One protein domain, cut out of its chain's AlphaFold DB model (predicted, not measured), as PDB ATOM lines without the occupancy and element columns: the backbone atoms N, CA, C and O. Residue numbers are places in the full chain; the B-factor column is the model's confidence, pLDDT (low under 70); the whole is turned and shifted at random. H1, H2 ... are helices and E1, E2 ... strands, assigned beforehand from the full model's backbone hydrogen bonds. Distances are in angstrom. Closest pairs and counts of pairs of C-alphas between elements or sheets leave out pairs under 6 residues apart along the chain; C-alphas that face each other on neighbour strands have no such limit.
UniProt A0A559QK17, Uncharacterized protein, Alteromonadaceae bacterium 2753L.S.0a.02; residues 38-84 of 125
ATOM      1  N   VAL A  38     -18.650   6.366 -68.738       93.12
ATOM      2  CA  VAL A  38     -18.191   7.691 -69.155       93.12
ATOM      3  C   VAL A  38     -19.275   8.740 -68.915       93.12
ATOM      4  O   VAL A  38     -20.470   8.466 -69.014       93.12
ATOM      5  N   LYS A  39     -18.845   9.962 -68.601       94.44
ATOM      6  CA  LYS A  39     -19.698  11.145 -68.429       94.44
ATOM      7  C   LYS A  39     -19.255  12.234 -69.407       94.44
ATOM      8  O   LYS A  39     -18.057  12.370 -69.657       94.44
ATOM      9  N   ILE A  40     -20.187  13.008 -69.956       93.44
ATOM     10  CA  ILE A  40     -19.842  14.143 -70.823       93.44
ATOM     11  C   ILE A  40     -19.448  15.335 -69.944       93.44
ATOM     12  O   ILE A  40     -20.191  15.746 -69.059       93.44
ATOM     13  N   LEU A  41     -18.269  15.893 -70.197       92.38
ATOM     14  CA  LEU A  41     -17.811  17.164 -69.657       92.38
ATOM     15  C   LEU A  41     -17.896  18.237 -70.731       92.38
ATOM     16  O   LEU A  41     -17.488  18.026 -71.876       92.38
ATOM     17  N   TYR A  42     -18.361  19.411 -70.334       90.25
ATOM     18  CA  TYR A  42     -18.521  20.542 -71.226       90.25
ATOM     19  C   TYR A  42     -17.855  21.794 -70.653       90.25
ATOM     20  O   TYR A  42     -17.661  21.926 -69.444       90.25
ATOM     21  N   SER A  43     -17.435  22.694 -71.541       84.25
ATOM     22  CA  SER A  43     -16.840  23.979 -71.165       84.25
ATOM     23  C   SER A  43     -17.925  25.049 -71.016       84.25
ATOM     24  O   SER A  43     -19.088  24.819 -71.323       84.25
ATOM     25  N   ARG A  44     -17.561  26.262 -70.594       80.00
ATOM     26  CA  ARG A  44     -18.521  27.357 -70.365       80.00
ATOM     27  C   ARG A  44     -19.432  27.670 -71.572       80.00
ATOM     28  O   ARG A  44     -20.529  28.176 -71.373       80.00
ATOM     29  N   GLN A  45     -18.996  27.357 -72.794       82.62
ATOM     30  CA  GLN A  45     -19.754  27.529 -74.040       82.62
ATOM     31  C   GLN A  45     -20.230  26.173 -74.584       82.62
ATOM     32  O   GLN A  45     -19.792  25.712 -75.635       82.62
ATOM     33  N   ALA A  46     -21.094  25.495 -73.832       84.88
ATOM     34  CA  ALA A  46     -21.707  24.243 -74.262       84.88
ATOM     35  C   ALA A  46     -23.056  24.481 -74.941       84.88
ATOM     36  O   ALA A  46     -23.826  25.340 -74.506       84.88
ATOM     37  N   CYS A  47     -23.360  23.677 -75.962       88.81
ATOM     38  CA  CYS A  47     -24.697  23.620 -76.548       88.81
ATOM     39  C   CYS A  47     -25.706  23.027 -75.556       88.81
ATOM     40  O   CYS A  47     -25.346  22.201 -74.710       88.81
ATOM     41  N   ASP A  48     -26.972  23.409 -75.693       89.31
ATOM     42  CA  ASP A  48     -28.024  23.027 -74.746       89.31
ATOM     43  C   ASP A  48     -28.280  21.515 -74.706       89.31
ATOM     44  O   ASP A  48     -28.557  20.973 -73.640       89.31
ATOM     45  N   GLU A  49     -28.047  20.808 -75.815       89.38
ATOM     46  CA  GLU A  49     -28.096  19.341 -75.851       89.38
ATOM     47  C   GLU A  49     -27.112  18.703 -74.863       89.38
ATOM     48  O   GLU A  49     -27.472  17.816 -74.096       89.38
ATOM     49  N   VAL A  50     -25.865  19.182 -74.822       90.50
ATOM     50  CA  VAL A  50     -24.858  18.636 -73.900       90.50
ATOM     51  C   VAL A  50     -25.203  18.978 -72.452       90.50
ATOM     52  O   VAL A  50     -24.982  18.151 -71.569       90.50
ATOM     53  N   LYS A  51     -25.782  20.160 -72.199       89.75
ATOM     54  CA  LYS A  51     -26.254  20.531 -70.857       89.75
ATOM     55  C   LYS A  51     -27.380  19.611 -70.390       89.75
ATOM     56  O   LYS A  51     -27.369  19.198 -69.238       89.75
ATOM     57  N   ALA A  52     -28.302  19.241 -71.279       90.50
ATOM     58  CA  ALA A  52     -29.376  18.301 -70.965       90.50
ATOM     59  C   ALA A  52     -28.855  16.883 -70.670       90.50
ATOM     60  O   ALA A  52     -29.408  16.182 -69.828       90.50
ATOM     61  N   LEU A  53     -27.763  16.465 -71.321       90.31
ATOM     62  CA  LEU A  53     -27.153  15.145 -71.120       90.31
ATOM     63  C   LEU A  53     -26.094  15.115 -70.009       90.31
ATOM     64  O   LEU A  53     -25.494  14.064 -69.778       90.31
ATOM     65  N   GLN A  54     -25.841  16.238 -69.327       87.31
ATOM     66  CA  GLN A  54     -24.714  16.364 -68.406       87.31
ATOM     67  C   GLN A  54     -24.771  15.376 -67.245       87.31
ATOM     68  O   GLN A  54     -23.725  14.949 -66.782       87.31
ATOM     69  N   ASP A  55     -25.961  15.039 -66.750       89.50
ATOM     70  CA  ASP A  55     -26.134  14.228 -65.543       89.50
ATOM     71  C   ASP A  55     -26.235  12.734 -65.853       89.50
ATOM     72  O   ASP A  55     -26.217  11.900 -64.946       89.50
ATOM     73  N   ASN A  56     -26.225  12.392 -67.141       92.62
ATOM     74  CA  ASN A  56     -26.284  11.022 -67.608       92.62
ATOM     75  C   ASN A  56     -24.895  10.382 -67.622       92.62
ATOM     76  O   ASN A  56     -23.864  11.019 -67.863       92.62
ATOM     77  N   VAL A  57     -24.892   9.075 -67.388       93.31
ATOM     78  CA  VAL A  57     -23.710   8.224 -67.471       93.31
ATOM     79  C   VAL A  57     -23.965   7.192 -68.554       93.31
ATOM     80  O   VAL A  57     -25.010   6.547 -68.555       93.31
ATOM     81  N   TYR A  58     -23.000   7.037 -69.450       92.44
ATOM     82  CA  TYR A  58     -23.074   6.101 -70.563       92.44
ATOM     83  C   TYR A  58     -22.022   5.019 -70.398       92.44
ATOM     84  O   TYR A  58     -20.955   5.254 -69.823       92.44
ATOM     85  N   LEU A  59     -22.292   3.838 -70.937       90.94
ATOM     86  CA  LEU A  59     -21.220   2.899 -71.230       90.94
ATOM     87  C   LEU A  59     -20.402   3.435 -72.404       90.94
ATOM     88  O   LEU A  59     -20.942   4.080 -73.298       90.94
ATOM     89  N   CYS A  60     -19.100   3.157 -72.410       89.69
ATOM     90  CA  CYS A  60     -18.198   3.557 -73.490       89.69
ATOM     91  C   CYS A  60     -18.758   3.263 -74.896       89.69
ATOM     92  O   CYS A  60     -18.636   4.112 -75.770       89.69
ATOM     93  N   GLY A  61     -19.377   2.094 -75.100       87.44
ATOM     94  CA  GLY A  61     -19.951   1.696 -76.393       87.44
ATOM     95  C   GLY A  61     -21.337   2.274 -76.708       87.44
ATOM     96  O   GLY A  61     -21.753   2.248 -77.859       87.44
ATOM     97  N   GLU A  62     -22.048   2.807 -75.713       89.50
ATOM     98  CA  GLU A  62     -23.400   3.371 -75.872       89.50
ATOM     99  C   GLU A  62     -23.400   4.904 -75.870       89.50
ATOM    100  O   GLU A  62     -24.423   5.540 -76.125       89.50
ATOM    101  N   ALA A  63     -22.262   5.519 -75.544       90.50
ATOM    102  CA  ALA A  63     -22.136   6.960 -75.516       90.50
ATOM    103  C   ALA A  63     -22.355   7.545 -76.925       90.50
ATOM    104  O   ALA A  63     -21.821   7.013 -77.901       90.50
ATOM    105  N   PRO A  64     -23.104   8.659 -77.053       90.12
ATOM    106  CA  PRO A  64     -23.266   9.320 -78.342       90.12
ATOM    107  C   PRO A  64     -21.912   9.799 -78.874       90.12
ATOM    108  O   PRO A  64     -20.960   9.985 -78.125       90.12
ATOM    109  N   TRP A  65     -21.801  10.038 -80.174       89.38
ATOM    110  CA  TRP A  65     -20.581  10.632 -80.714       89.38
ATOM    111  C   TRP A  65     -20.583  12.144 -80.468       89.38
ATOM    112  O   TRP A  65     -21.597  12.815 -80.657       89.38
ATOM    113  N   LEU A  66     -19.443  12.690 -80.033       87.50
ATOM    114  CA  LEU A  66     -19.231  14.136 -79.953       87.50
ATOM    115  C   LEU A  66     -18.549  14.622 -81.240       87.50
ATOM    116  O   LEU A  66     -17.591  13.979 -81.675       87.50
ATOM    117  N   PRO A  67     -18.974  15.760 -81.824       89.94
ATOM    118  CA  PRO A  67     -20.038  16.668 -81.378       89.94
ATOM    119  C   PRO A  67     -21.446  16.092 -81.603       89.94
ATOM    120  O   PRO A  67     -21.679  15.417 -82.601       89.94
ATOM    121  N   LEU A  68     -22.393  16.419 -80.716       88.31
ATOM    122  CA  LEU A  68     -23.791  15.998 -80.871       88.31
ATOM    123  C   LEU A  68     -24.412  16.556 -82.163       88.31
ATOM    124  O   LEU A  68     -24.009  17.609 -82.676       88.31
ATOM    125  N   SER A  69     -25.416  15.855 -82.690       85.81
ATOM    126  CA  SER A  69     -26.048  16.176 -83.972       85.81
ATOM    127  C   SER A  69     -26.666  17.577 -84.022       85.81
ATOM    128  O   SER A  69     -26.566  18.209 -85.075       85.81
ATOM    129  N   GLY A  70     -27.228  18.094 -82.925       84.44
ATOM    130  CA  GLY A  70     -27.765  19.459 -82.842       84.44
ATOM    131  C   GLY A  70     -26.863  20.423 -82.070       84.44
ATOM    132  O   GLY A  70     -27.314  21.459 -81.580       84.44
ATOM    133  N   CYS A  71     -25.561  20.138 -81.990       88.19
ATOM    134  CA  CYS A  71     -24.603  21.084 -81.439       88.19
ATOM    135  C   CYS A  71     -24.570  22.377 -82.279       88.19
ATOM    136  O   CYS A  71     -24.273  22.341 -83.474       88.19
ATOM    137  N   THR A  72     -24.827  23.524 -81.643       84.62
ATOM    138  CA  THR A  72     -24.815  24.859 -82.276       84.62
ATOM    139  C   THR A  72     -23.436  25.252 -82.815       84.62
ATOM    140  O   THR A  72     -23.336  25.971 -83.803       84.62
ATOM    141  N   SER A  73     -22.363  24.756 -82.194       83.94
ATOM    142  CA  SER A  73     -20.978  25.146 -82.490       83.94
ATOM    143  C   SER A  73     -20.111  23.916 -82.762       83.94
ATOM    144  O   SER A  73     -19.168  23.634 -82.025       83.94
ATOM    145  N   LYS A  74     -20.434  23.148 -83.813       83.88
ATOM    146  CA  LYS A  74     -19.712  21.905 -84.164       83.88
ATOM    147  C   LYS A  74     -18.222  22.125 -84.444       83.88
ATOM    148  O   LYS A  74     -17.416  21.304 -84.020       83.88
ATOM    149  N   SER A  75     -17.864  23.222 -85.114       84.19
ATOM    150  CA  SER A  75     -16.474  23.560 -85.470       84.19
ATOM    151  C   SER A  75     -15.594  23.867 -84.255       84.19
ATOM    152  O   SER A  75     -14.394  23.615 -84.285       84.19
ATOM    153  N   GLU A  76     -16.188  24.381 -83.178       85.75
ATOM    154  CA  GLU A  76     -15.474  24.844 -81.983       85.75
ATOM    155  C   GLU A  76     -15.859  24.054 -80.724       85.75
ATOM    156  O   GLU A  76     -15.582  24.473 -79.598       85.75
ATOM    157  N   CYS A  77     -16.496  22.891 -80.887       87.00
ATOM    158  CA  CYS A  77     -16.969  22.101 -79.761       87.00
ATOM    159  C   CYS A  77     -15.790  21.582 -78.924       87.00
ATOM    160  O   CYS A  77     -14.916  20.866 -79.410       87.00
ATOM    161  N   ARG A  78     -15.786  21.921 -77.628       89.19
ATOM    162  CA  ARG A  78     -14.752  21.500 -76.660       89.19
ATOM    163  C   ARG A  78     -15.248  20.462 -75.653       89.19
ATOM    164  O   ARG A  78     -14.611  20.281 -74.614       89.19
ATOM    165  N   CYS A  79     -16.380  19.816 -75.923       90.31
ATOM    166  CA  CYS A  79     -16.921  18.776 -75.049       90.31
ATOM    167  C   CYS A  79     -16.029  17.526 -75.080       90.31
ATOM    168  O   CYS A  79     -15.420  17.211 -76.101       90.31
ATOM    169  N   ARG A  80     -15.917  16.831 -73.945       91.06
ATOM    170  CA  ARG A  80     -15.023  15.677 -73.762       91.06
ATOM    171  C   ARG A  80     -15.691  14.604 -72.919       91.06
ATOM    172  O   ARG A  80     -16.543  14.912 -72.097       91.06
ATOM    173  N   TYR A  81     -15.242  13.362 -73.052       92.44
ATOM    174  CA  TYR A  81     -15.635  12.289 -72.142       92.44
ATOM    175  C   TYR A  81     -14.697  12.206 -70.940       92.44
ATOM    176  O   TYR A  81     -13.478  12.135 -71.087       92.44
ATOM    177  N   LEU A  82     -15.278  12.167 -69.743       92.06
ATOM    178  CA  LEU A  82     -14.605  11.757 -68.522       92.06
ATOM    179  C   LEU A  82     -14.886  10.282 -68.275       92.06
ATOM    180  O   LEU A  82     -16.033   9.887 -68.077       92.06
ATOM    181  N   ARG A  83     -13.826   9.480 -68.233       91.62
ATOM    182  CA  ARG A  83     -13.916   8.088 -67.804       91.62
ATOM    183  C   ARG A  83     -14.086   8.028 -66.291       91.62
ATOM    184  O   ARG A  83     -13.263   8.570 -65.556       91.62
ATOM    185  N   LEU A  84     -15.130   7.345 -65.838       90.50
ATOM    186  CA  LEU A  84     -15.364   7.083 -64.426       90.50
ATOM    187  C   LEU A  84     -14.593   5.825 -64.010       90.50
ATOM    188  O   LEU A  84     -14.587   4.814 -64.715       90.50
TER     189      LEU A  84
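Overview. This is residues 38 to 84 of the 125 residues of an uncharacterized protein of Alteromonadaceae bacterium 2753L.S.0a.02 (UniProt A0A559QK17). Little regular structure is here: a small three-stranded antiparallel sheet, E2 E1 E3, with one short helix off to its side, and a long loop, residues 60 to 79, that leaves E2 and folds back into E3. The printed part has 47 residues, with E1, H1, E2 and E3 along the chain; the class is mixed, with 16 residues in named elements. It is compact, radius of gyration of the C-alphas 9.9 A, spanning 25 by 18 by 15 A.

Along the chain. E1, residues 38 to 41, begins at C-alpha 38 (-18.191, 7.691, -69.155) and is 9.5 A long. H1 is residues 48 to 52, E2 residues 57 to 59. E3, residues 80 to 83, 9.7 A, ends at C-alpha 83 (-13.916, 8.088, -67.804).

Arrangement. E1 is the inner strand. E2 is antiparallel to it, with N 38 and O 58 2.8 A apart, within hydrogen-bond range. E3 is antiparallel on E1's other side, with N 41 and O 80 at 2.7 A, also within range. H1 is only just not on the sheet, with 4 pairs of C-alphas within 10 A; its O i to N i+4 pair is within hydrogen-bond range. H1 and E3 are apart.

Size, cuts and confidence. The farthest C-alphas, of Thr 72 and Leu 84, are 26.9 A apart. The printed part has no cut, the link E2 to E3 is long, and no printed residue is under pLDDT 70.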